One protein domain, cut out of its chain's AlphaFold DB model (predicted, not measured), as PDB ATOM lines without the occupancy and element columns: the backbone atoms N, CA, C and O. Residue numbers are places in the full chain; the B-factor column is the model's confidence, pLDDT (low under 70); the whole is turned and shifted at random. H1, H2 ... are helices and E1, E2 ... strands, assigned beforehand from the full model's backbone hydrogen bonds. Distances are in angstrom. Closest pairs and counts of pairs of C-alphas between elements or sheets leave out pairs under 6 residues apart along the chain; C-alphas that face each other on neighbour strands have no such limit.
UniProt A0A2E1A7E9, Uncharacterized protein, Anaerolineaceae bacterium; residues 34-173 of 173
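Overview. This is residues 34 to 173 of the 173 residues of an uncharacterized protein of Anaerolineaceae bacterium (UniProt A0A2E1A7E9). Two strongly twisted sheets lie partly face to face as a loose-edged sandwich, and one long helix, H1, runs beside them along the side where E10 and E1 come near each other; its residues 34 to 39 stick out. One sheet is branched, built round the long strand E8, and the other is a row of four, E2, E1, E4, E7, all antiparallel. The printed part has 140 residues with one named helix followed by ten named strands, in the order H1, then E1 to E10; the class is mixed, helices and strands. The branched sheet is antiparallel but for the parallel pair E3 and E10. The whole is compact, with a radius of gyration of the C-alphas of 14.7 A and spans of 44 by 34 by 21 A.

Arrangement. H1, residues 34 to 54, is on the branched sheet at a height of 7.5 A, only just over none of its strands; it comes closest to E10, residues 166 to 172, where the C-alphas of Ser 51 and Phe 166 are 5.0 A apart. Every O i to N i+4 pair of H1 is within hydrogen-bond range. It only grazes the other sheet with residues 48 to 54. E1, residues 63 to 71, forms a hairpin with E2, residues 76 to 80, with N 69 and O 79 at 2.8 A. E3, residues 85 to 87, is parallel to E10, with N 87 and O 171 at 2.9 A. E4, residues 90 to 99, is antiparallel to E1 at 152 degrees, with N 68 and O 95 at 2.8 A. E5, residues 105 to 111, and E6, residues 116 to 120, form a hairpin, with N 108 and O 118 at 2.8 A. E7, residues 139 to 141, pairs with E4 through N 141 and O 90 at 2.8 A. E8, residues 144 to 155, has E5 on one side, with N 107 and O 151 at 2.9 A. On its other side are E10, with N 148 and O 168 at 2.8 A, and E9, residues 159 to 162, its hairpin partner, with N 155 and O 159 at 2.9 A. Between the sheets, the closest C-alphas of E1 and E10, Ile 64 and Phe 166, are 5.8 A apart.

Along the chain. H1 begins at C-alpha 34, (309.709, 286.284, 188.005), and is 30.5 A long. E1 measures 24.1 A, E4 28.9 A and E5 19.8 A. E8, 33.9 A, begins at C-alpha 144, (301.816, 284.996, 204.083). E10, 19.6 A, ends at C-alpha 172, (302.176, 289.765, 205.999). E2, E3, E6, E7 and E9 are shorter.

Size, cuts and confidence. The farthest C-alphas, those of Leu 35 and Pro 132, are 46.8 A apart. The printed part has no cut and ends at Glu 173, the chain's last residue. The link from E6 to E7, residues 121 to 138, is long. The mean pLDDT of the printed part is 94.3, and no printed residue is under 70.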
ATOM      1  N   ALA A  34     309.962 284.868 187.751       93.69
ATOM      2  CA  ALA A  34     309.709 286.284 188.005       93.69
ATOM      3  C   ALA A  34     308.303 286.714 187.542       93.69
ATOM      4  O   ALA A  34     307.609 287.447 188.247       93.69
ATOM      5  N   LEU A  35     307.856 286.234 186.376       94.88
ATOM      6  CA  LEU A  35     306.543 286.557 185.812       94.88
ATOM      7  C   LEU A  35     305.389 285.984 186.639       94.88
ATOM      8  O   LEU A  35     304.335 286.615 186.705       94.88
ATOM      9  N   THR A  36     305.565 284.830 187.286       92.44
ATOM     10  CA  THR A  36     304.530 284.280 188.174       92.44
ATOM     11  C   THR A  36     304.326 285.154 189.410       92.44
ATOM     12  O   THR A  36     303.181 285.437 189.759       92.44
ATOM     13  N   VAL A  37     305.407 285.641 190.030       88.25
ATOM     14  CA  VAL A  37     305.338 286.552 191.189       88.25
ATOM     15  C   VAL A  37     304.761 287.912 190.791       88.25
ATOM     16  O   VAL A  37     303.902 288.452 191.480       88.25
ATOM     17  N   PHE A  38     305.179 288.464 189.653       90.31
ATOM     18  CA  PHE A  38     304.605 289.716 189.157       90.31
ATOM     19  C   PHE A  38     303.111 289.574 188.823       90.31
ATOM     20  O   PHE A  38     302.314 290.472 189.100       90.31
ATOM     21  N   GLY A  39     302.711 288.427 188.267       90.88
ATOM     22  CA  GLY A  39     301.320 288.133 187.934       90.88
ATOM     23  C   GLY A  39     300.380 288.188 189.140       90.88
ATOM     24  O   GLY A  39     299.284 288.737 189.017       90.88
ATOM     25  N   SER A  40     300.800 287.692 190.310       87.25
ATOM     26  CA  SER A  40     299.968 287.741 191.522       87.25
ATOM     27  C   SER A  40     299.794 289.166 192.052       87.25
ATOM     28  O   SER A  40     298.682 289.550 192.420       87.25
ATOM     29  N   GLN A  41     300.846 289.991 192.014       89.12
ATOM     30  CA  GLN A  41     300.757 291.406 192.393       89.12
ATOM     31  C   GLN A  41     299.817 292.176 191.458       89.12
ATOM     32  O   GLN A  41     298.945 292.915 191.916       89.12
ATOM     33  N   LEU A  42     299.936 291.959 190.143       90.88
ATOM     34  CA  LEU A  42     299.049 292.580 189.158       90.88
ATOM     35  C   LEU A  42     297.586 292.165 189.373       90.88
ATOM     36  O   LEU A  42     296.689 293.007 189.302       90.88
ATOM     37  N   GLN A  43     297.343 290.884 189.666       90.62
ATOM     38  CA  GLN A  43     296.009 290.380 189.980       90.62
ATOM     39  C   GLN A  43     295.423 291.077 191.213       90.62
ATOM     40  O   GLN A  43     294.267 291.491 191.175       90.62
ATOM     41  N   ALA A  44     296.206 291.245 192.277       90.00
ATOM     42  CA  ALA A  44     295.747 291.892 193.500       90.00
ATOM     43  C   ALA A  44     295.400 293.380 193.296       90.00
ATOM     44  O   ALA A  44     294.352 293.830 193.766       90.00
ATOM     45  N   VAL A  45     296.190 294.127 192.511       91.81
ATOM     46  CA  VAL A  45     295.842 295.510 192.122       91.81
ATOM     47  C   VAL A  45     294.552 295.542 191.315       91.81
ATOM     48  O   VAL A  45     293.659 296.335 191.610       91.81
ATOM     49  N   TYR A  46     294.438 294.677 190.304       94.25
ATOM     50  CA  TYR A  46     293.251 294.618 189.457       94.25
ATOM     51  C   TYR A  46     291.990 294.328 190.277       94.25
ATOM     52  O   TYR A  46     290.994 295.033 190.118       94.25
ATOM     53  N   GLN A  47     292.039 293.339 191.178       92.12
ATOM     54  CA  GLN A  47     290.907 293.001 192.043       92.12
ATOM     55  C   GLN A  47     290.511 294.175 192.936       92.12
ATOM     56  O   GLN A  47     289.336 294.523 193.001       92.12
ATOM     57  N   CYS A  48     291.486 294.851 193.542       91.06
ATOM     58  CA  CYS A  48     291.211 296.009 194.382       91.06
ATOM     59  C   CYS A  48     290.556 297.158 193.597       91.06
ATOM     60  O   CYS A  48     289.561 297.733 194.045       91.06
ATOM     61  N   ILE A  49     291.057 297.482 192.399       91.38
ATOM     62  CA  ILE A  49     290.450 298.512 191.542       91.38
ATOM     63  C   ILE A  49     289.034 298.097 191.132       91.38
ATOM     64  O   ILE A  49     288.114 298.909 191.216       91.38
ATOM     65  N   ALA A  50     288.842 296.841 190.723       93.00
ATOM     66  CA  ALA A  50     287.531 296.324 190.350       93.00
ATOM     67  C   ALA A  50     286.529 296.445 191.510       93.00
ATOM     68  O   ALA A  50     285.425 296.947 191.300       93.00
ATOM     69  N   SER A  51     286.926 296.080 192.735       91.56
ATOM     70  CA  SER A  51     286.100 296.252 193.935       91.56
ATOM     71  C   SER A  51     285.770 297.720 194.214       91.56
ATOM     72  O   SER A  51     284.614 298.041 194.477       91.56
ATOM     73  N   ASN A  52     286.737 298.632 194.086       90.31
ATOM     74  CA  ASN A  52     286.496 300.067 194.263       90.31
ATOM     75  C   ASN A  52     285.516 300.634 193.228       90.31
ATOM     76  O   ASN A  52     284.658 301.441 193.572       90.31
ATOM     77  N   VAL A  53     285.612 300.204 191.968       90.50
ATOM     78  CA  VAL A  53     284.685 300.631 190.909       90.50
ATOM     79  C   VAL A  53     283.281 300.076 191.153       90.50
ATOM     80  O   VAL A  53     282.307 300.810 191.005       90.50
ATOM     81  N   GLN A  54     283.158 298.813 191.569       88.31
ATOM     82  CA  GLN A  54     281.866 298.205 191.916       88.31
ATOM     83  C   GLN A  54     281.221 298.845 193.148       88.31
ATOM     84  O   GLN A  54     280.000 298.842 193.273       88.31
ATOM     85  N   ALA A  55     282.028 299.411 194.046       85.75
ATOM     86  CA  ALA A  55     281.555 300.128 195.219       85.75
ATOM     87  C   ALA A  55     280.980 301.522 194.903       85.75
ATOM     88  O   ALA A  55     280.434 302.167 195.804       85.75
ATOM     89  N   LEU A  56     281.092 302.016 193.666       85.00
ATOM     90  CA  LEU A  56     280.551 303.319 193.289       85.00
ATOM     91  C   LEU A  56     279.015 303.279 193.158       85.00
ATOM     92  O   LEU A  56     278.455 302.291 192.686       85.00
ATOM     93  N   PRO A  57     278.314 304.360 193.545       79.25
ATOM     94  CA  PRO A  57     276.867 304.459 193.383       79.25
ATOM     95  C   PRO A  57     276.439 304.484 191.898       79.25
ATOM     96  O   PRO A  57     277.215 304.922 191.044       79.25
ATOM     97  N   PRO A  58     275.179 304.111 191.584       76.88
ATOM     98  CA  PRO A  58     274.114 303.760 192.522       76.88
ATOM     99  C   PRO A  58     274.120 302.275 192.908       76.88
ATOM    100  O   PRO A  58     274.133 301.384 192.064       76.88
ATOM    101  N   ASN A  59     274.038 302.019 194.207       74.75
ATOM    102  CA  ASN A  59     273.915 300.699 194.803       74.75
ATOM    103  C   ASN A  59     272.840 300.736 195.893       74.75
ATOM    104  O   ASN A  59     273.044 301.309 196.957       74.75
ATOM    105  N   ASP A  60     271.694 300.106 195.634       79.69
ATOM    106  CA  ASP A  60     270.506 300.234 196.496       79.69
ATOM    107  C   ASP A  60     270.726 299.768 197.948       79.69
ATOM    108  O   ASP A  60     270.024 300.211 198.847       79.69
ATOM    109  N   VAL A  61     271.684 298.861 198.172       84.38
ATOM    110  CA  VAL A  61     272.030 298.320 199.499       84.38
ATOM    111  C   VAL A  61     273.120 299.151 200.188       84.38
ATOM    112  O   VAL A  61     273.213 299.131 201.406       84.38
ATOM    113  N   GLY A  62     273.931 299.900 199.433       90.56
ATOM    114  CA  GLY A  62     275.222 300.431 199.884       90.56
ATOM    115  C   GLY A  62     276.415 299.560 199.477       90.56
ATOM    116  O   GLY A  62     276.269 298.514 198.836       90.56
ATOM    117  N   SER A  63     277.625 300.041 199.762       93.94
ATOM    118  CA  SER A  63     278.894 299.382 199.416       93.94
ATOM    119  C   SER A  63     279.901 299.508 200.541       93.94
ATOM    120  O   SER A  63     279.851 300.438 201.343       93.94
ATOM    121  N   ILE A  64     280.860 298.591 200.540       95.25
ATOM    122  CA  ILE A  64     282.130 298.747 201.242       95.25
ATOM    123  C   ILE A  64     283.121 299.347 200.248       95.25
ATOM    124  O   ILE A  64     283.145 298.930 199.091       95.25
ATOM    125  N   TYR A  65     283.912 300.329 200.675       92.88
ATOM    126  CA  TYR A  65     284.934 300.963 199.829       92.88
ATOM    127  C   TYR A  65     286.355 300.840 200.395       92.88
ATOM    128  O   TYR A  65     287.294 301.413 199.847       92.88
ATOM    129  N   GLY A  66     286.523 300.106 201.490       95.25
ATOM    130  CA  GLY A  66     287.823 299.853 202.086       95.25
ATOM    131  C   GLY A  66     287.714 299.114 203.408       95.25
ATOM    132  O   GLY A  66     286.618 298.828 203.890       95.25
ATOM    133  N   PHE A  67     288.878 298.847 203.988       97.69
ATOM    134  CA  PHE A  67     289.019 298.336 205.344       97.69
ATOM    135  C   PHE A  67     289.942 299.249 206.137       97.69
ATOM    136  O   PHE A  67     290.899 299.792 205.588       97.69
ATOM    137  N   GLU A  68     289.663 299.399 207.418       98.06
ATOM    138  CA  GLU A  68     290.549 300.020 208.392       98.06
ATOM    139  C   GLU A  68     291.323 298.936 209.135       98.06
ATOM    140  O   GLU A  68     290.748 297.940 209.574       98.06
ATOM    141  N   LEU A  69     292.634 299.142 209.258       98.50
ATOM    142  CA  LEU A  69     293.515 298.362 210.113       98.50
ATOM    143  C   LEU A  69     293.516 298.991 211.503       98.50
ATOM    144  O   LEU A  69     293.756 300.192 211.640       98.50
ATOM    145  N   ILE A  70     293.289 298.175 212.522       98.56
ATOM    146  CA  ILE A  70     293.140 298.609 213.909       98.56
ATOM    147  C   ILE A  70     294.182 297.891 214.764       98.56
ATOM    148  O   ILE A  70     294.425 296.695 214.571       98.56
ATOM    149  N   ASP A  71     294.779 298.620 215.704       98.00
ATOM    150  CA  ASP A  71     295.582 298.035 216.774       98.00
ATOM    151  C   ASP A  71     294.652 297.663 217.945       98.00
ATOM    152  O   ASP A  71     294.162 298.548 218.646       98.00
ATOM    153  N   PRO A  72     294.397 296.370 218.193       97.44
ATOM    154  CA  PRO A  72     293.506 295.925 219.262       97.44
ATOM    155  C   PRO A  72     294.083 296.164 220.666       97.44
ATOM    156  O   PRO A  72     293.348 296.095 221.646       97.44
ATOM    157  N   ALA A  73     295.385 296.447 220.806       97.00
ATOM    158  CA  ALA A  73     295.965 296.788 222.104       97.00
ATOM    159  C   ALA A  73     295.600 298.213 222.546       97.00
ATOM    160  O   ALA A  73     295.428 298.463 223.741       97.00
ATOM    161  N   SER A  74     295.491 299.142 221.594       97.19
ATOM    162  CA  SER A  74     295.118 300.542 221.832       97.19
ATOM    163  C   SER A  74     293.656 300.850 221.499       97.19
ATOM    164  O   SER A  74     293.133 301.846 221.991       97.19
ATOM    165  N   ASN A  75     292.984 299.982 220.735       96.69
ATOM    166  CA  ASN A  75     291.673 300.212 220.117       96.69
ATOM    167  C   ASN A  75     291.652 301.382 219.120       96.69
ATOM    168  O   ASN A  75     290.583 301.885 218.773       96.69
ATOM    169  N   ASP A  76     292.824 301.787 218.629       96.44
ATOM    170  CA  ASP A  76     292.958 302.888 217.687       96.44
ATOM    171  C   ASP A  76     293.011 302.383 216.241       96.44
ATOM    172  O   ASP A  76     293.685 301.403 215.900       96.44
ATOM    173  N   VAL A  77     292.326 303.107 215.353       97.75
ATOM    174  CA  VAL A  77     292.479 302.932 213.906       97.75
ATOM    175  C   VAL A  77     293.885 303.386 213.513       97.75
ATOM    176  O   VAL A  77     294.235 304.557 213.653       97.75
ATOM    177  N   ILE A  78     294.685 302.465 212.975       97.56
ATOM    178  CA  ILE A  78     296.036 302.751 212.482       97.56
ATOM    179  C   ILE A  78     295.944 303.514 211.157       97.56
ATOM    180  O   ILE A  78     296.583 304.553 210.986       97.56
ATOM    181  N   ARG A  79     295.187 302.968 210.193       97.12
ATOM    182  CA  ARG A  79     294.977 303.548 208.853       97.12
ATOM    183  C   ARG A  79     293.893 302.809 208.067       97.12
ATOM    184  O   ARG A  79     293.571 301.665 208.374       97.12
ATOM    185  N   GLN A  80     293.438 303.413 206.971       95.50
ATOM    186  CA  GLN A  80     292.715 302.707 205.911       95.50
ATOM    187  C   GLN A  80     293.695 301.941 205.009       95.50
ATOM    188  O   GLN A  80     294.733 302.482 204.629       95.50
ATOM    189  N   MET A  81     293.349 300.707 204.646       95.44
ATOM    190  CA  MET A  81     294.188 299.841 203.825       95.44
ATOM    191  C   MET A  81     294.083 300.154 202.326       95.44
ATOM    192  O   MET A  81     292.985 300.286 201.776       95.44
ATOM    193  N   GLY A  82     295.233 300.230 201.655       89.56
ATOM    194  CA  GLY A  82     295.363 300.408 200.207       89.56
ATOM    195  C   GLY A  82     295.475 299.113 199.389       89.56
ATOM    196  O   GLY A  82     295.668 298.020 199.915       89.56
ATOM    197  N   CYS A  83     295.386 299.238 198.060       82.62
ATOM    198  CA  CYS A  83     295.614 298.131 197.129       82.62
ATOM    199  C   CYS A  83     297.099 297.728 197.142       82.62
ATOM    200  O   CYS A  83     297.918 298.506 196.661       82.62
ATOM    201  N   LEU A  84     297.420 296.517 197.616       80.38
ATOM    202  CA  LEU A  84     298.784 296.016 197.874       80.38
ATOM    203  C   LEU A  84     299.456 296.621 199.108       80.38
ATOM    204  O   LEU A  84     300.418 297.381 199.008       80.38
ATOM    205  N   GLU A  85     298.981 296.230 200.282       90.44
ATOM    206  CA  GLU A  85     299.699 296.499 201.523       90.44
ATOM    207  C   GLU A  85     300.529 295.308 201.986       90.44
ATOM    208  O   GLU A  85     300.169 294.149 201.761       90.44
ATOM    209  N   THR A  86     301.613 295.631 202.683       94.44
ATOM    210  CA  THR A  86     302.393 294.693 203.483       94.44
ATOM    211  C   THR A  86     302.272 295.100 204.950       94.44
ATOM    212  O   THR A  86     302.385 296.283 205.276       94.44
ATOM    213  N   LEU A  87     302.020 294.128 205.821       96.75
ATOM    214  CA  LEU A  87     302.042 294.269 207.275       96.75
ATOM    215  C   LEU A  87     303.203 293.453 207.843       96.75
ATOM    216  O   LEU A  87     303.529 292.405 207.296       96.75
ATOM    217  N   ASP A  88     303.758 293.872 208.972       97.88
ATOM    218  CA  ASP A  88     304.588 292.975 209.779       97.88
ATOM    219  C   ASP A  88     303.689 291.965 210.502       97.88
ATOM    220  O   ASP A  88     302.573 292.312 210.908       97.88
ATOM    221  N   ALA A  89     304.171 290.739 210.711       97.69
ATOM    222  CA  ALA A  89     303.483 289.750 211.538       97.69
ATOM    223  C   ALA A  89     303.135 290.311 212.929       97.69
ATOM    224  O   ALA A  89     303.970 290.896 213.621       97.69
ATOM    225  N   GLY A  90     301.888 290.118 213.364       97.81
ATOM    226  CA  GLY A  90     301.394 290.749 214.586       97.81
ATOM    227  C   GLY A  90     299.907 290.540 214.837       97.81
ATOM    228  O   GLY A  90     299.216 289.863 214.075       97.81
ATOM    229  N   ASN A  91     299.418 291.119 215.933       98.19
ATOM    230  CA  ASN A  91     298.013 291.059 216.316       98.19
ATOM    231  C   ASN A  91     297.278 292.298 215.796       98.19
ATOM    232  O   ASN A  91     297.616 293.413 216.187       98.19
ATOM    233  N   TYR A  92     296.291 292.097 214.923       98.44
ATOM    234  CA  TYR A  92     295.536 293.185 214.300       98.44
ATOM    235  C   TYR A  92     294.041 292.897 214.287       98.44
ATOM    236  O   TYR A  92     293.614 291.737 214.288       98.44
ATOM    237  N   SER A  93     293.252 293.966 214.201       98.31
ATOM    238  CA  SER A  93     291.837 293.894 213.853       98.31
ATOM    239  C   SER A  93     291.556 294.623 212.542       98.31
ATOM    240  O   SER A  93     292.351 295.447 212.088       98.31
ATOM    241  N   PHE A  94     290.419 294.302 211.927       98.44
ATOM    242  CA  PHE A  94     289.975 294.920 210.681       98.44
ATOM    243  C   PHE A  94     288.521 295.340 210.806       98.44
ATOM    244  O   PHE A  94     287.697 294.548 211.269       98.44
ATOM    245  N   SER A  95     288.196 296.542 210.332       98.31
ATOM    246  CA  SER A  95     286.813 297.000 210.206       98.31
ATOM    247  C   SER A  95     286.492 297.397 208.769       98.31
ATOM    248  O   SER A  95     287.316 298.014 208.098       98.31
ATOM    249  N   ALA A  96     285.319 297.018 208.258       97.75
ATOM    250  CA  ALA A  96     284.887 297.470 206.936       97.75
ATOM    251  C   ALA A  96     284.443 298.932 206.966       97.75
ATOM    252  O   ALA A  96     283.753 299.365 207.884       97.75
ATOM    253  N   VAL A  97     284.756 299.674 205.905       95.56
ATOM    254  CA  VAL A  97     284.315 301.060 205.740       95.56
ATOM    255  C   VAL A  97     283.204 301.118 204.701       95.56
ATOM    256  O   VAL A  97     283.403 300.753 203.537       95.56
ATOM    257  N   THR A  98     282.019 301.563 205.115       93.81
ATOM    258  CA  THR A  98     280.803 301.515 204.298       93.81
ATOM    259  C   THR A  98     280.323 302.881 203.820       93.81
ATOM    260  O   THR A  98     280.508 303.905 204.474       93.81
ATOM    261  N   ARG A  99     279.644 302.899 202.670       83.94
ATOM    262  CA  ARG A  99     278.963 304.063 202.095       83.94
ATOM    263  C   ARG A  99     277.475 303.722 201.945       83.94
ATOM    264  O   ARG A  99     277.147 302.869 201.123       83.94
ATOM    265  N   SER A 100     276.619 304.408 202.716       81.25
ATOM    266  CA  SER A 100     275.150 304.248 202.874       81.25
ATOM    267  C   SER A 100     274.739 303.668 204.232       81.25
ATOM    268  O   SER A 100     275.329 302.701 204.702       81.25
ATOM    269  N   GLU A 101     273.678 304.229 204.816       71.50
ATOM    270  CA  GLU A 101     273.016 303.735 206.037       71.50
ATOM    271  C   GLU A 101     271.981 302.627 205.749       71.50
ATOM    272  O   GLU A 101     271.380 302.081 206.666       71.50
ATOM    273  N   ALA A 102     271.759 302.273 204.476       87.75
ATOM    274  CA  ALA A 102     270.858 301.175 204.100       87.75
ATOM    275  C   ALA A 102     271.434 299.776 204.412       87.75
ATOM    276  O   ALA A 102     270.718 298.778 204.303       87.75
ATOM    277  N   ILE A 103     272.715 299.702 204.784       94.75
ATOM    278  CA  ILE A 103     273.391 298.466 205.176       94.75
ATOM    279  C   ILE A 103     272.977 298.120 206.603       94.75
ATOM    280  O   ILE A 103     273.176 298.911 207.520       94.75
ATOM    281  N   GLN A 104     272.431 296.922 206.780       95.88
ATOM    282  CA  GLN A 104     272.023 296.398 208.085       95.88
ATOM    283  C   GLN A 104     272.964 295.315 208.606       95.88
ATOM    284  O   GLN A 104     273.020 295.073 209.805       95.88
ATOM    285  N   SER A 105     273.712 294.652 207.725       97.50
ATOM    286  CA  SER A 105     274.793 293.777 208.166       97.50
ATOM    287  C   SER A 105     275.920 293.669 207.154       97.50
ATOM    288  O   SER A 105     275.739 293.926 205.961       97.50
ATOM    289  N   VAL A 106     277.094 293.268 207.633       98.06
ATOM    290  CA  VAL A 106     278.268 292.982 206.814       98.06
ATOM    291  C   VAL A 106     278.793 291.595 207.152       98.06
ATOM    292  O   VAL A 106     279.111 291.301 208.300       98.06
ATOM    293  N   TYR A 107     278.908 290.743 206.138       98.56
ATOM    294  CA  TYR A 107     279.634 289.484 206.247       98.56
ATOM    295  C   TYR A 107     281.099 289.714 205.876       98.56
ATOM    296  O   TYR A 107     281.394 290.168 204.768       98.56
ATOM    297  N   LEU A 108     281.993 289.439 206.819       98.81
ATOM    298  CA  LEU A 108     283.432 289.643 206.730       98.81
ATOM    299  C   LEU A 108     284.141 288.297 206.688       98.81
ATOM    300  O   LEU A 108     283.800 287.384 207.444       98.81
ATOM    301  N   GLU A 109     285.159 288.199 205.842       98.69
ATOM    302  CA  GLU A 109     285.954 286.987 205.672       98.69
ATOM    303  C   GLU A 109     287.426 287.340 205.517       98.69
ATOM    304  O   GLU A 109     287.788 288.159 204.678       98.69
ATOM    305  N   LEU A 110     288.278 286.679 206.286       98.75
ATOM    306  CA  LEU A 110     289.717 286.649 206.101       98.75
ATOM    307  C   LEU A 110     290.114 285.222 205.742       98.75
ATOM    308  O   LEU A 110     289.768 284.277 206.450       98.75
ATOM    309  N   GLU A 111     290.849 285.078 204.651       98.44
ATOM    310  CA  GLU A 111     291.399 283.815 204.171       98.44
ATOM    311  C   GLU A 111     292.916 283.956 204.029       98.44
ATOM    312  O   GLU A 111     293.398 284.947 203.479       98.44
ATOM    313  N   GLY A 112     293.676 282.963 204.485       97.62
ATOM    314  CA  GLY A 112     295.136 282.961 204.398       97.62
ATOM    315  C   GLY A 112     295.747 281.934 205.353       97.62
ATOM    316  O   GLY A 112     295.094 280.941 205.679       97.62
ATOM    317  N   PRO A 113     296.985 282.159 205.829       98.12
ATOM    318  CA  PRO A 113     297.573 281.368 206.913       98.12
ATOM    319  C   PRO A 113     296.709 281.328 208.184       98.12
ATOM    320  O   PRO A 113     296.679 280.315 208.882       98.12
ATOM    321  N   VAL A 114     295.988 282.417 208.460       97.94
ATOM    322  CA  VAL A 114     294.929 282.501 209.470       97.94
ATOM    323  C   VAL A 114     293.631 282.877 208.766       97.94
ATOM    324  O   VAL A 114     293.612 283.808 207.962       97.94
ATOM    325  N   SER A 115     292.550 282.168 209.088       97.88
ATOM    326  CA  SER A 115     291.229 282.436 208.523       97.88
ATOM    327  C   SER A 115     290.226 282.784 209.613       97.88
ATOM    328  O   SER A 115     290.264 282.210 210.702       97.88
ATOM    329  N   GLN A 116     289.319 283.704 209.301       98.50
ATOM    330  CA  GLN A 116     288.242 284.118 210.192       98.50
ATOM    331  C   GLN A 116     287.026 284.551 209.383       98.50
ATOM    332  O   GLN A 116     287.172 285.153 208.325       98.50
ATOM    333  N   THR A 117     285.829 284.297 209.902       98.56
ATOM    334  CA  THR A 117     284.601 284.877 209.356       98.56
ATOM    335  C   THR A 117     283.741 285.453 210.469       98.56
ATOM    336  O   THR A 117     283.751 284.967 211.603       98.56
ATOM    337  N   ARG A 118     283.002 286.520 210.161       98.44
ATOM    338  CA  ARG A 118     282.076 287.153 211.105       98.44
ATOM    339  C   ARG A 118     280.958 287.855 210.353       98.44
ATOM    340  O   ARG A 118     281.179 288.435 209.299       98.44
ATOM    341  N   THR A 119     279.746 287.787 210.898       98.38
ATOM    342  CA  THR A 119     278.621 288.600 210.424       98.38
ATOM    343  C   THR A 119     278.344 289.677 211.453       98.38
ATOM    344  O   THR A 119     277.968 289.347 212.576       98.38
ATOM    345  N   GLU A 120     278.498 290.932 211.049       97.69
ATOM    346  CA  GLU A 120     278.252 292.099 211.887       97.69
ATOM    347  C   GLU A 120     276.920 292.744 211.569       97.69
ATOM    348  O   GLU A 120     276.601 292.943 210.404       97.69
ATOM    349  N   ASN A 121     276.157 293.076 212.609       96.38
ATOM    350  CA  ASN A 121     274.853 293.743 212.501       96.38
ATOM    351  C   ASN A 121     274.892 295.189 212.994       96.38
ATOM    352  O   ASN A 121     273.923 295.923 212.833       96.38
ATOM    353  N   GLU A 122     276.001 295.586 213.609       93.38
ATOM    354  CA  GLU A 122     276.177 296.896 214.211       93.38
ATOM    355  C   GLU A 122     277.557 297.432 213.837       93.38
ATOM    356  O   GLU A 122     278.492 296.670 213.587       93.38
ATOM    357  N   ILE A 123     277.649 298.756 213.735       92.62
ATOM    358  CA  ILE A 123     278.921 299.446 213.539       92.62
ATOM    359  C   ILE A 123     279.653 299.563 214.883       92.62
ATOM    360  O   ILE A 123     279.000 299.877 215.880       92.62
ATOM    361  N   PRO A 124     280.987 299.421 214.917       95.50
ATOM    362  CA  PRO A 124     281.899 299.166 213.796       95.50
ATOM    363  C   PRO A 124     281.790 297.736 213.235       95.50
ATOM    364  O   PRO A 124     281.655 296.774 213.977       95.50
ATOM    365  N   TRP A 125     281.921 297.575 211.912       96.88
ATOM    366  CA  TRP A 125     281.874 296.261 211.254       96.88
ATOM    367  C   TRP A 125     283.195 295.497 211.471       96.88
ATOM    368  O   TRP A 125     284.019 295.416 210.560       96.88
ATOM    369  N   ALA A 126     283.457 295.024 212.689       97.88
ATOM    370  CA  ALA A 126     284.740 294.471 213.113       97.88
ATOM    371  C   ALA A 126     284.856 292.961 212.832       97.88
ATOM    372  O   ALA A 126     284.105 292.158 213.376       97.88
ATOM    373  N   LEU A 127     285.855 292.529 212.051       98.56
ATOM    374  CA  LEU A 127     286.052 291.113 211.687       98.56
ATOM    375  C   LEU A 127     286.301 290.207 212.903       98.56
ATOM    376  O   LEU A 127     285.886 289.047 212.917       98.56
ATOM    377  N   PHE A 128     286.990 290.720 213.917       98.00
ATOM    378  CA  PHE A 128     287.255 289.981 215.151       98.00
ATOM    379  C   PHE A 128     286.274 290.337 216.276       98.00
ATOM    380  O   PHE A 128     286.281 289.675 217.311       98.00
ATOM    381  N   GLY A 129     285.376 291.297 216.037       97.06
ATOM    382  CA  GLY A 129     284.452 291.846 217.022       97.06
ATOM    383  C   GLY A 129     285.076 292.936 217.886       97.06
ATOM    384  O   GLY A 129     286.297 293.087 217.945       97.06
ATOM    385  N   ASP A 130     284.209 293.688 218.548       96.00
ATOM    386  CA  ASP A 130     284.550 294.865 219.343       96.00
ATOM    387  C   ASP A 130     283.874 294.855 220.725       96.00
ATOM    388  O   ASP A 130     283.551 295.905 221.266       96.00
ATOM    389  N   GLU A 131     283.652 293.670 221.306       92.75
ATOM    390  CA  GLU A 131     282.938 293.498 222.578       92.75
ATOM    391  C   GLU A 131     283.873 293.493 223.810       92.75
ATOM    392  O   GLU A 131     284.810 292.685 223.867       92.75
ATOM    393  N   PRO A 132     283.606 294.306 224.861       90.94
ATOM    394  CA  PRO A 132     282.527 295.300 224.984       90.94
ATOM    395  C   PRO A 132     282.696 296.476 224.019       90.94
ATOM    396  O   PRO A 132     283.824 296.929 223.873       90.94
ATOM    397  N   ALA A 133     281.593 296.986 223.452       91.44
ATOM    398  CA  ALA A 133     281.560 298.014 222.397       91.44
ATOM    399  C   ALA A 133     282.775 298.967 222.360       91.44
ATOM    400  O   ALA A 133     283.024 299.725 223.306       91.44
ATOM    401  N   GLY A 134     283.500 298.949 221.238       88.69
ATOM    402  CA  GLY A 134     284.739 299.704 221.032       88.69
ATOM    403  C   GLY A 134     286.017 299.027 221.547       88.69
ATOM    404  O   GLY A 134     287.092 299.608 221.412       88.69
ATOM    405  N   ASN A 135     285.935 297.818 222.113       95.31
ATOM    406  CA  ASN A 135     287.096 297.020 222.503       95.31
ATOM    407  C   ASN A 135     287.367 295.933 221.458       95.31
ATOM    408  O   ASN A 135     286.875 294.807 221.562       95.31
ATOM    409  N   PHE A 136     288.149 296.282 220.443       97.62
ATOM    410  CA  PHE A 136     288.473 295.419 219.320       97.62
ATOM    411  C   PHE A 136     289.280 294.203 219.767       97.62
ATOM    412  O   PHE A 136     290.403 294.306 220.259       97.62
ATOM    413  N   ALA A 137     288.737 293.016 219.519       97.81
ATOM    414  CA  ALA A 137     289.541 291.807 219.515       97.81
ATOM    415  C   ALA A 137     290.419 291.782 218.258       97.81
ATOM    416  O   ALA A 137     290.109 292.420 217.250       97.81
ATOM    417  N   GLY A 138     291.511 291.020 218.296       97.00
ATOM    418  CA  GLY A 138     292.415 290.883 217.160       97.00
ATOM    419  C   GLY A 138     292.879 289.458 216.918       97.00
ATOM    420  O   GLY A 138     292.875 288.606 217.812       97.00
ATOM    421  N   GLY A 139     293.284 289.207 215.678       97.69
ATOM    422  CA  GLY A 139     293.878 287.954 215.236       97.69
ATOM    423  C   GLY A 139     295.386 288.090 215.093       97.69
ATOM    424  O   GLY A 139     295.878 289.080 214.559       97.69
ATOM    425  N   ASN A 140     296.128 287.080 215.550       98.19
ATOM    426  CA  ASN A 140     297.577 287.044 215.388       98.19
ATOM    427  C   ASN A 140     297.929 286.530 213.985       98.19
ATOM    428  O   ASN A 140     297.848 285.328 213.733       98.19
ATOM    429  N   LEU A 141     298.277 287.436 213.077       98.31
ATOM    430  CA  LEU A 141     298.577 287.132 211.683       98.31
ATOM    431  C   LEU A 141     300.039 286.713 211.537       98.31
ATOM    432  O   LEU A 141     300.953 287.449 211.905       98.31
ATOM    433  N   SER A 142     300.255 285.525 210.982       98.00
ATOM    434  CA  SER A 142     301.574 285.045 210.573       98.00
ATOM    435  C   SER A 142     301.878 285.429 209.126       98.00
ATOM    436  O   SER A 142     300.965 285.754 208.364       98.00
ATOM    437  N   ALA A 143     303.157 285.360 208.746       98.06
ATOM    438  CA  ALA A 143     303.607 285.685 207.399       98.06
ATOM    439  C   ALA A 143     302.874 284.873 206.316       98.06
ATOM    440  O   ALA A 143     302.664 283.662 206.443       98.06
ATOM    441  N   GLY A 144     302.513 285.554 205.232       96.44
ATOM    442  CA  GLY A 144     301.816 284.996 204.083       96.44
ATOM    443  C   GLY A 144     300.830 285.976 203.457       96.44
ATOM    444  O   GLY A 144     300.598 287.077 203.951       96.44
ATOM    445  N   THR A 145     300.237 285.557 202.345       95.88
ATOM    446  CA  THR A 145     299.247 286.357 201.624       95.88
ATOM    447  C   THR A 145     297.848 286.099 202.167       95.88
ATOM    448  O   THR A 145     297.450 284.944 202.341       95.88
ATOM    449  N   TYR A 146     297.098 287.177 202.376       97.31
ATOM    450  CA  TYR A 146     295.730 287.150 202.872       97.31
ATOM    451  C   TYR A 146     294.769 287.783 201.873       97.31
ATOM    452  O   TYR A 146     295.106 288.731 201.162       97.31
ATOM    453  N   THR A 147     293.545 287.267 201.857       97.44
ATOM    454  CA  THR A 147     292.401 287.871 201.175       97.44
ATOM    455  C   THR A 147     291.364 288.258 202.220       97.44
ATOM    456  O   THR A 147     290.842 287.393 202.919       97.44
ATOM    457  N   LEU A 148     291.066 289.551 202.318       98.31
ATOM    458  CA  LEU A 148     290.028 290.118 203.169       98.31
ATOM    459  C   LEU A 148     288.838 290.529 202.302       98.31
ATOM    460  O   LEU A 148     288.987 291.277 201.333       98.31
ATOM    461  N   LYS A 149     287.655 290.030 202.641       98.25
ATOM    462  CA  LYS A 149     286.406 290.283 201.927       98.25
ATOM    463  C   LYS A 149     285.359 290.843 202.870       98.25
ATOM    464  O   LYS A 149     285.315 290.512 204.052       98.25
ATOM    465  N   GLY A 150     284.493 291.668 202.305       98.19
ATOM    466  CA  GLY A 150     283.330 292.210 202.982       98.19
ATOM    467  C   GLY A 150     282.161 292.261 202.016       98.19
ATOM    468  O   GLY A 150     282.297 292.787 200.911       98.19
ATOM    469  N   THR A 151     281.013 291.736 202.428       97.50
ATOM    470  CA  THR A 151     279.770 291.789 201.651       97.50
ATOM    471  C   THR A 151     278.691 292.472 202.489       97.50
ATOM    472  O   THR A 151     278.334 291.937 203.538       97.50
ATOM    473  N   PRO A 152     278.178 293.646 202.076       97.19
ATOM    474  CA  PRO A 152     277.101 294.323 202.785       97.19
ATOM    475  C   PRO A 152     275.733 293.743 202.408       97.19
ATOM    476  O   PRO A 152     275.517 293.296 201.280       97.19
ATOM    477  N   TYR A 153     274.786 293.804 203.338       97.12
ATOM    478  CA  TYR A 153     273.439 293.261 203.202       97.12
ATOM    479  C   TYR A 153     272.389 294.249 203.710       97.12
ATOM    480  O   TYR A 153     272.604 294.963 204.689       97.12
ATOM    481  N   ALA A 154     271.228 294.264 203.050       95.81
ATOM    482  CA  ALA A 154     270.105 295.137 203.402       95.81
ATOM    483  C   ALA A 154     269.305 294.661 204.627       95.81
ATOM    484  O   ALA A 154     268.434 295.387 205.098       95.81
ATOM    485  N   GLY A 155     269.539 293.435 205.101       96.44
ATOM    486  CA  GLY A 155     268.933 292.864 206.301       96.44
ATOM    487  C   GLY A 155     269.991 292.437 207.318       96.44
ATOM    488  O   GLY A 155     271.134 292.169 206.949       96.44
ATOM    489  N   ASN A 156     269.612 292.332 208.591       97.38
ATOM    490  CA  ASN A 156     270.465 291.768 209.647       97.38
ATOM    491  C   ASN A 156     270.858 290.310 209.343       97.38
ATOM    492  O   ASN A 156     270.112 289.575 208.696       97.38
ATOM    493  N   GLY A 157     271.997 289.858 209.857       97.25
ATOM    494  CA  GLY A 157     272.442 288.468 209.811       97.25
ATOM    495  C   GLY A 157     272.782 287.989 208.402       97.25
ATOM    496  O   GLY A 157     272.449 286.856 208.060       97.25
ATOM    497  N   ALA A 158     273.382 288.856 207.581       97.19
ATOM    498  CA  ALA A 158     273.677 288.610 206.171       97.19
ATOM    499  C   ALA A 158     272.429 288.213 205.352       97.19
ATOM    500  O   ALA A 158     272.471 287.319 204.505       97.19
ATOM    501  N   SER A 159     271.291 288.863 205.623       97.12
ATOM    502  CA  SER A 159     270.008 288.569 204.972       97.12
ATOM    503  C   SER A 159     269.545 289.676 204.017       97.12
ATOM    504  O   SER A 159     270.092 290.775 203.967       97.12
ATOM    505  N   GLY A 160     268.508 289.395 203.223       95.06
ATOM    506  CA  GLY A 160     267.988 290.341 202.235       95.06
ATOM    507  C   GLY A 160     268.876 290.467 200.992       95.06
ATOM    508  O   GLY A 160     269.626 289.555 200.647       95.06
ATOM    509  N   LYS A 161     268.750 291.589 200.270       94.69
ATOM    510  CA  LYS A 161     269.560 291.871 199.075       94.69
ATOM    511  C   LYS A 161     271.006 292.139 199.503       94.69
ATOM    512  O   LYS A 161     271.230 292.981 200.371       94.69
ATOM    513  N   SER A 162     271.965 291.460 198.881       94.88
ATOM    514  CA  SER A 162     273.389 291.754 199.048       94.88
ATOM    515  C   SER A 162     273.836 292.887 198.122       94.88
ATOM    516  O   SER A 162     273.326 293.052 197.009       94.88
ATOM    517  N   GLY A 163     274.792 293.679 198.597       93.94
ATOM    518  CA  GLY A 163     275.590 294.578 197.773       93.94
ATOM    519  C   GLY A 163     276.823 293.876 197.185       93.94
ATOM    520  O   GLY A 163     277.004 292.670 197.371       93.94
ATOM    521  N   PRO A 164     277.675 294.614 196.453       93.81
ATOM    522  CA  PRO A 164     278.905 294.067 195.889       93.81
ATOM    523  C   PRO A 164     279.907 293.700 196.991       93.81
ATOM    524  O   PRO A 164     280.079 294.448 197.956       93.81
ATOM    525  N   THR A 165     280.598 292.573 196.819       96.19
ATOM    526  CA  THR A 165     281.696 292.168 197.703       96.19
ATOM    527  C   THR A 165     282.936 293.013 197.421       96.19
ATOM    528  O   THR A 165     283.467 293.008 196.308       96.19
ATOM    529  N   PHE A 166     283.435 293.706 198.440       96.25
ATOM    530  CA  PHE A 166     284.732 294.368 198.375       96.25
ATOM    531  C   PHE A 166     285.822 293.371 198.763       96.25
ATOM    532  O   PHE A 166     285.725 292.734 199.810       96.25
ATOM    533  N   THR A 167     286.838 293.214 197.912       96.81
ATOM    534  CA  THR A 167     287.955 292.287 198.128       96.81
ATOM    535  C   THR A 167     289.266 293.055 198.179       96.81
ATOM    536  O   THR A 167     289.585 293.831 197.277       96.81
ATOM    537  N   LEU A 168     290.047 292.792 199.219       95.88
ATOM    538  CA  LEU A 168     291.380 293.325 199.423       95.88
ATOM    539  C   LEU A 168     292.369 292.172 199.592       95.88
ATOM    540  O   LEU A 168     292.143 291.267 200.389       95.88
ATOM    541  N   ILE A 169     293.475 292.215 198.856       95.75
ATOM    542  CA  ILE A 169     294.577 291.263 199.006       95.75
ATOM    543  C   ILE A 169     295.773 292.023 199.577       95.75
ATOM    544  O   ILE A 169     296.143 293.075 199.049       95.75
ATOM    545  N   PHE A 170     296.361 291.491 200.646       96.06
ATOM    546  CA  PHE A 170     297.532 292.059 201.314       96.06
ATOM    547  C   PHE A 170     298.504 290.953 201.737       96.06
ATOM    548  O   PHE A 170     298.148 289.771 201.768       96.06
ATOM    549  N   ASN A 171     299.745 291.329 202.030       95.88
ATOM    550  CA  ASN A 171     300.777 290.419 202.506       95.88
ATOM    551  C   ASN A 171     301.126 290.701 203.969       95.88
ATOM    552  O   ASN A 171     301.044 291.839 204.427       95.88
ATOM    553  N   VAL A 172     301.543 289.664 204.683       97.69
ATOM    554  CA  VAL A 172     302.176 289.765 205.999       97.69
ATOM    555  C   VAL A 172     303.590 289.199 205.887       97.69
ATOM    556  O   VAL A 172     303.759 288.125 205.299       97.69
ATOM    557  N   GLU A 173     304.585 289.900 206.425       95.38
ATOM    558  CA  GLU A 173     306.013 289.525 206.407       95.38
ATOM    559  C   GLU A 173     306.584 289.279 207.808       95.38
ATOM    560  O   GLU A 173     306.102 289.893 208.789       95.38
TER     561      GLU A 173